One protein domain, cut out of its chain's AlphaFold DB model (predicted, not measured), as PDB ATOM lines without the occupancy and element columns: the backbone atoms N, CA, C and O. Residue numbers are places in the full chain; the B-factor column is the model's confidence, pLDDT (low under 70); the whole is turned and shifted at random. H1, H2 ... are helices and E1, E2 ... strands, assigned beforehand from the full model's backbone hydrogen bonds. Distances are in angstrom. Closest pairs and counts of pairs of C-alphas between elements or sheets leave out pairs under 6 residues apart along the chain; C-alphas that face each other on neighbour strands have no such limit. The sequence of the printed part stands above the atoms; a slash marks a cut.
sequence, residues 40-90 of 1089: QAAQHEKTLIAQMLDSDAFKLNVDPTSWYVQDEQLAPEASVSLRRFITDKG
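AT A GLANCE: This is residues 40 to 90 of the 1089 residues of an uncharacterized protein of Pseudomonas simiae (UniProt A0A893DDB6). A small sheet of two short strands, E1 and E2, lies between a long helix, H1, which sticks out as an arm with residues 40 to 49, and a loop, residues 62 to 78, which holds the short helix H2, runs out from the sheet and folds back to it at the other end. A third helix, H3, follows E2 with no residue between them, turns away from the strand's direction and makes a corner with the end of H1. The printed part has 51 residues, with three named helices and two named strands in the order H1, E1, H2, E2, H3; the sheet, E1 - E2, is antiparallel, and the class is mostly helix. The whole is loose, with a radius of gyration of the C-alphas of 13.5 A, and spans 44 by 22 by 11 A, the arm of H1 making much of the length.

IN THESE COORDINATES: Strand E1 is residues 59 to 61, 6.6 A from first to last C-alpha, and E2 is residues 79 to 81, 6.9 A. C-alpha 59 is at (260.208, 197.437, 289.126). Helix H3, residues 82 to 88, is 10.0 A long and ends with C-alpha 88 at (256.481, 206.381, 278.803). Helix H1, residues 40 to 54, is the longest at 21.4 A and begins with C-alpha 40 at (282.837, 193.043, 271.654). Helix H2, residues 67 to 71, is 6.1 A long.

HOW THE PARTS SIT: E1 and E2 are antiparallel neighbours, with 148 degrees between their directions. The C-alphas of residues 59 and 81 face each other at 4.3 A. N 60 and O 80 are within hydrogen-bond range at 2.8 A, and N 80 and O 60 at 3.0 A. The closest C-alphas of E1 and H3 are those of Lys 59 and Leu 82, 5.7 A apart. H1 and H3 touch, H1 with residues 53 to 54 alone; their closest C-alphas, those of Leu 53 and Arg 83, are 5.3 A apart, and their lines are about perpendicular at 82 degrees. H2 is apart from H1 and from H3. In H1, H2 and H3 every O i to N i+4 pair is within hydrogen-bond range.

THE WHOLE: The two C-alphas farthest apart are those of Gln 40 and Thr 65, at 44.2 A. Without residues 40 to 49, which stand free, the body of 41 residues spans 29 by 20 by 11 A. The printed part has no cut. The links from H1 to E1, E1 to H2 and E2 to H3 are tight, the link from H2 to E2 is short, and no link is long. The mean pLDDT of the printed part is 76.9; residues 66 to 74, 76 and 88 are under 70.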
ATOM      1  N   GLN A  40     283.445 194.156 270.915       74.25
ATOM      2  CA  GLN A  40     282.837 193.043 271.654       74.25
ATOM      3  C   GLN A  40     282.494 193.435 273.096       74.25
ATOM      4  O   GLN A  40     281.406 193.117 273.578       74.25
ATOM      5  N   ALA A  41     283.384 194.171 273.769       71.69
ATOM      6  CA  ALA A  41     283.140 194.672 275.119       71.69
ATOM      7  C   ALA A  41     281.941 195.639 275.162       71.69
ATOM      8  O   ALA A  41     281.066 195.501 276.019       71.69
ATOM      9  N   ALA A  42     281.851 196.565 274.199       72.75
ATOM     10  CA  ALA A  42     280.729 197.496 274.088       72.75
ATOM     11  C   ALA A  42     279.396 196.777 273.804       72.75
ATOM     12  O   ALA A  42     278.362 197.122 274.378       72.75
ATOM     13  N   GLN A  43     279.401 195.754 272.945       79.31
ATOM     14  CA  GLN A  43     278.200 194.974 272.640       79.31
ATOM     15  C   GLN A  43     277.735 194.131 273.836       79.31
ATOM     16  O   GLN A  43     276.528 194.004 274.081       79.31
ATOM     17  N   HIS A  44     278.677 193.578 274.599       81.69
ATOM     18  CA  HIS A  44     278.376 192.851 275.827       81.69
ATOM     19  C   HIS A  44     277.735 193.768 276.880       81.69
ATOM     20  O   HIS A  44     276.687 193.426 277.428       81.69
ATOM     21  N   GLU A  45     278.287 194.968 277.096       83.81
ATOM     22  CA  GLU A  45     277.723 195.962 278.019       83.81
ATOM     23  C   GLU A  45     276.283 196.347 277.650       83.81
ATOM     24  O   GLU A  45     275.397 196.316 278.509       83.81
ATOM     25  N   LYS A  46     276.025 196.643 276.369       86.19
ATOM     26  CA  LYS A  46     274.680 196.992 275.882       86.19
ATOM     27  C   LYS A  46     273.657 195.896 276.155       86.19
ATOM     28  O   LYS A  46     272.522 196.179 276.539       86.19
ATOM     29  N   THR A  47     274.066 194.646 275.956       88.00
ATOM     30  CA  THR A  47     273.211 193.473 276.160       88.00
ATOM     31  C   THR A  47     272.889 193.301 277.645       88.00
ATOM     32  O   THR A  47     271.725 193.110 277.997       88.00
ATOM     33  N   LEU A  48     273.894 193.431 278.520       87.50
ATOM     34  CA  LEU A  48     273.722 193.344 279.970       87.50
ATOM     35  C   LEU A  48     272.764 194.426 280.488       87.50
ATOM     36  O   LEU A  48     271.844 194.127 281.247       87.50
ATOM     37  N   ILE A  49     272.936 195.677 280.051       88.19
ATOM     38  CA  ILE A  49     272.075 196.792 280.474       88.19
ATOM     39  C   ILE A  49     270.635 196.593 279.998       88.19
ATOM     40  O   ILE A  49     269.706 196.793 280.779       88.19
ATOM     41  N   ALA A  50     270.432 196.147 278.754       86.56
ATOM     42  CA  ALA A  50     269.097 195.835 278.252       86.56
ATOM     43  C   ALA A  50     268.407 194.752 279.103       86.56
ATOM     44  O   ALA A  50     267.268 194.939 279.525       86.56
ATOM     45  N   GLN A  51     269.122 193.667 279.430       86.12
ATOM     46  CA  GLN A  51     268.614 192.596 280.293       86.12
ATOM     47  C   GLN A  51     268.280 193.090 281.707       86.12
ATOM     48  O   GLN A  51     267.258 192.699 282.265       86.12
ATOM     49  N   MET A  52     269.106 193.968 282.285       86.69
ATOM     50  CA  MET A  52     268.832 194.561 283.596       86.69
ATOM     51  C   MET A  52     267.565 195.424 283.580       86.69
ATOM     52  O   MET A  52     266.746 195.309 284.485       86.69
ATOM     53  N   LEU A  53     267.372 196.261 282.558       85.62
ATOM     54  CA  LEU A  53     266.204 197.147 282.455       85.62
ATOM     55  C   LEU A  53     264.882 196.394 282.223       85.62
ATOM     56  O   LEU A  53     263.825 196.896 282.613       85.62
ATOM     57  N   ASP A  54     264.944 195.217 281.595       80.06
ATOM     58  CA  ASP A  54     263.798 194.325 281.373       80.06
ATOM     59  C   ASP A  54     263.542 193.357 282.553       80.06
ATOM     60  O   ASP A  54     262.508 192.691 282.583       80.06
ATOM     61  N   SER A  55     264.450 193.278 283.534       82.19
ATOM     62  CA  SER A  55     264.332 192.372 284.682       82.19
ATOM     63  C   SER A  55     263.267 192.818 285.688       82.19
ATOM     64  O   SER A  55     263.173 193.992 286.059       82.19
ATOM     65  N   ASP A  56     262.525 191.847 286.229       75.44
ATOM     66  CA  ASP A  56     261.547 192.053 287.304       75.44
ATOM     67  C   ASP A  56     262.170 192.599 288.603       75.44
ATOM     68  O   ASP A  56     261.455 193.159 289.434       75.44
ATOM     69  N   ALA A  57     263.495 192.490 288.764       76.75
ATOM     70  CA  ALA A  57     264.231 193.042 289.903       76.75
ATOM     71  C   ALA A  57     264.249 194.585 289.937       76.75
ATOM     72  O   ALA A  57     264.538 195.165 290.982       76.75
ATOM     73  N   PHE A  58     263.933 195.255 288.821       79.44
ATOM     74  CA  PHE A  58     263.945 196.718 288.690       79.44
ATOM     75  C   PHE A  58     262.552 197.273 288.367       79.44
ATOM     76  O   PHE A  58     262.365 198.057 287.431       79.44
ATOM     77  N   LYS A  59     261.554 196.853 289.149       83.56
ATOM     78  CA  LYS A  59     260.208 197.437 289.126       83.56
ATOM     79  C   LYS A  59     260.098 198.627 290.077       83.56
ATOM     80  O   LYS A  59     260.678 198.640 291.159       83.56
ATOM     81  N   LEU A  60     259.337 199.625 289.652       83.81
ATOM     82  CA  LEU A  60     259.003 200.826 290.402       83.81
ATOM     83  C   LEU A  60     257.563 200.708 290.894       83.81
ATOM     84  O   LEU A  60     256.656 200.516 290.082       83.81
ATOM     85  N   ASN A  61     257.355 200.866 292.199       85.94
ATOM     86  CA  ASN A  61     256.016 201.049 292.752       85.94
ATOM     87  C   ASN A  61     255.547 202.463 292.416       85.94
ATOM     88  O   ASN A  61     256.228 203.436 292.747       85.94
ATOM     89  N   VAL A  62     254.413 202.571 291.730       79.88
ATOM     90  CA  VAL A  62     253.880 203.864 291.317       79.88
ATOM     91  C   VAL A  62     252.881 204.353 292.358       79.88
ATOM     92  O   VAL A  62     251.935 203.648 292.700       79.88
ATOM     93  N   ASP A  63     253.082 205.576 292.846       79.19
ATOM     94  CA  ASP A  63     252.145 206.209 293.771       79.19
ATOM     95  C   ASP A  63     250.757 206.365 293.104       79.19
ATOM     96  O   ASP A  63     250.686 206.946 292.010       79.19
ATOM     97  N   PRO A  64     249.657 205.890 293.727       74.06
ATOM     98  CA  PRO A  64     248.295 205.985 293.185       74.06
ATOM     99  C   PRO A  64     247.831 207.415 292.871       74.06
ATOM    100  O   PRO A  64     246.931 207.609 292.057       74.06
ATOM    101  N   THR A  65     248.432 208.417 293.514       72.81
ATOM    102  CA  THR A  65     248.133 209.840 293.309       72.81
ATOM    103  C   THR A  65     249.014 210.488 292.241       72.81
ATOM    104  O   THR A  65     248.787 211.642 291.871       72.81
ATOM    105  N   SER A  66     250.013 209.768 291.718       63.09
ATOM    106  CA  SER A  66     250.907 210.305 290.697       63.09
ATOM    107  C   SER A  66     250.181 210.559 289.375       63.09
ATOM    108  O   SER A  66     249.284 209.818 288.964       63.09
ATOM    109  N   TRP A  67     250.647 211.583 288.657       62.88
ATOM    110  CA  TRP A  67     250.214 211.880 287.288       62.88
ATOM    111  C   TRP A  67     250.343 210.644 286.371       62.88
ATOM    112  O   TRP A  67     249.507 210.435 285.501       62.88
ATOM    113  N   TYR A  68     251.336 209.781 286.624       66.69
ATOM    114  CA  TYR A  68     251.647 208.615 285.800       66.69
ATOM    115  C   TYR A  68     250.565 207.529 285.858       66.69
ATOM    116  O   TYR A  68     250.218 206.959 284.827       66.69
ATOM    117  N   VAL A  69     249.979 207.276 287.037       62.81
ATOM    118  CA  VAL A  69     248.842 206.341 287.176       62.81
ATOM    119  C   VAL A  69     247.640 206.829 286.380       62.81
ATOM    120  O   VAL A  69     246.946 206.033 285.753       62.81
ATOM    121  N   GLN A  70     247.409 208.139 286.387       56.47
ATOM    122  CA  GLN A  70     246.264 208.755 285.727       56.47
ATOM    123  C   GLN A  70     246.431 208.786 284.203       56.47
ATOM    124  O   GLN A  70     245.499 208.423 283.487       56.47
ATOM    125  N   ASP A  71     247.612 209.169 283.717       51.88
ATOM    126  CA  ASP A  71     247.886 209.318 282.284       51.88
ATOM    127  C   ASP A  71     248.004 207.963 281.575       51.88
ATOM    128  O   ASP A  71     247.431 207.775 280.500       51.88
ATOM    129  N   GLU A  72     248.658 206.979 282.201       59.28
ATOM    130  CA  GLU A  72     248.785 205.624 281.646       59.28
ATOM    131  C   GLU A  72     247.637 204.685 282.057       59.28
ATOM    132  O   GLU A  72     247.622 203.519 281.657       59.28
ATOM    133  N   GLN A  73     246.657 205.186 282.825       63.31
ATOM    134  CA  GLN A  73     245.497 204.433 283.332       63.31
ATOM    135  C   GLN A  73     245.905 203.144 284.063       63.31
ATOM    136  O   GLN A  73     245.359 202.063 283.827       63.31
ATOM    137  N   LEU A  74     246.909 203.252 284.933       68.56
ATOM    138  CA  LEU A  74     247.419 202.125 285.704       68.56
ATOM    139  C   LEU A  74     246.438 201.749 286.822       68.56
ATOM    140  O   LEU A  74     245.707 202.589 287.347       68.56
ATOM    141  N   ALA A  75     246.438 200.475 287.214       72.56
ATOM    142  CA  ALA A  75     245.715 200.052 288.407       72.56
ATOM    143  C   ALA A  75     246.297 200.746 289.661       72.56
ATOM    144  O   ALA A  75     247.504 201.013 289.695       72.56
ATOM    145  N   PRO A  76     245.481 201.009 290.700       63.28
ATOM    146  CA  PRO A  76     245.995 201.436 291.998       63.28
ATOM    147  C   PRO A  76     247.078 200.459 292.476       63.28
ATOM    148  O   PRO A  76     246.882 199.249 292.399       63.28
ATOM    149  N   GLU A  77     248.224 200.986 292.917       70.62
ATOM    150  CA  GLU A  77     249.402 200.211 293.360       70.62
ATOM    151  C   GLU A  77     250.111 199.378 292.272       70.62
ATOM    152  O   GLU A  77     250.875 198.461 292.571       70.62
ATOM    153  N   ALA A  78     249.911 199.699 290.989       76.88
ATOM    154  CA  ALA A  78     250.648 199.047 289.911       76.88
ATOM    155  C   ALA A  78     252.172 199.246 290.046       76.88
ATOM    156  O   ALA A  78     252.672 200.358 290.231       76.88
ATOM    157  N   SER A  79     252.920 198.158 289.859       82.38
ATOM    158  CA  SER A  79     254.369 198.200 289.663       82.38
ATOM    159  C   SER A  79     254.697 198.202 288.168       82.38
ATOM    160  O   SER A  79     254.238 197.312 287.446       82.38
ATOM    161  N   VAL A  80     255.521 199.136 287.694       85.31
ATOM    162  CA  VAL A  80     255.996 199.172 286.294       85.31
ATOM    163  C   VAL A  80     257.483 198.852 286.217       85.31
ATOM    164  O   VAL A  80     258.229 199.167 287.140       85.31
ATOM    165  N   SER A  81     257.956 198.250 285.123       86.50
ATOM    166  CA  SER A  81     259.405 198.108 284.926       86.50
ATOM    167  C   SER A  81     260.057 199.477 284.722       86.50
ATOM    168  O   SER A  81     259.458 200.383 284.133       86.50
ATOM    169  N   LEU A  82     261.308 199.623 285.159       87.12
ATOM    170  CA  LEU A  82     262.082 200.846 284.947       87.12
ATOM    171  C   LEU A  82     262.156 201.217 283.458       87.12
ATOM    172  O   LEU A  82     262.007 202.387 283.106       87.12
ATOM    173  N   ARG A  83     262.297 200.232 282.560       87.31
ATOM    174  CA  ARG A  83     262.274 200.475 281.112       87.31
ATOM    175  C   ARG A  83     260.952 201.067 280.627       87.31
ATOM    176  O   ARG A  83     260.975 201.991 279.810       87.31
ATOM    177  N   ARG A  84     259.816 200.534 281.095       83.75
ATOM    178  CA  ARG A  84     258.485 201.042 280.730       83.75
ATOM    179  C   ARG A  84     258.330 202.480 281.208       83.75
ATOM    180  O   ARG A  84     258.008 203.333 280.393       83.75
ATOM    181  N   PHE A  85     258.689 202.761 282.460       83.06
ATOM    182  CA  PHE A  85     258.649 204.117 283.009       83.06
ATOM    183  C   PHE A  85     259.496 205.112 282.199       83.06
ATOM    184  O   PHE A  85     259.007 206.175 281.828       83.06
ATOM    185  N   ILE A  86     260.748 204.757 281.871       84.19
ATOM    186  CA  ILE A  86     261.643 205.589 281.042       84.19
ATOM    187  C   ILE A  86     261.013 205.856 279.667       84.19
ATOM    188  O   ILE A  86     261.002 206.990 279.197       84.19
ATOM    189  N   THR A  87     260.462 204.817 279.037       81.31
ATOM    190  CA  THR A  87     259.861 204.922 277.702       81.31
ATOM    191  C   THR A  87     258.617 205.807 277.713       81.31
ATOM    192  O   THR A  87     258.473 206.666 276.848       81.31
ATOM    193  N   ASP A  88     257.741 205.636 278.702       69.56
ATOM    194  CA  ASP A  88     256.481 206.381 278.803       69.56
ATOM    195  C   ASP A  88     256.715 207.848 279.158       69.56
ATOM    196  O   ASP A  88     256.004 208.728 278.687       69.56
ATOM    197  N   LYS A  89     257.787 208.135 279.905       72.88
ATOM    198  CA  LYS A  89     258.291 209.496 280.106       72.88
ATOM    199  C   LYS A  89     258.845 210.156 278.839       72.88
ATOM    200  O   LYS A  89     259.217 211.327 278.892       72.88
ATOM    201  N   GLY A  90     258.944 209.433 277.722       70.31
ATOM    202  CA  GLY A  90     259.556 209.922 276.486       70.31
ATOM    203  C   GLY A  90     261.082 210.025 276.564       70.31
ATOM    204  O   GLY A  90     261.699 210.728 275.753       70.31
TER     205      GLY A  90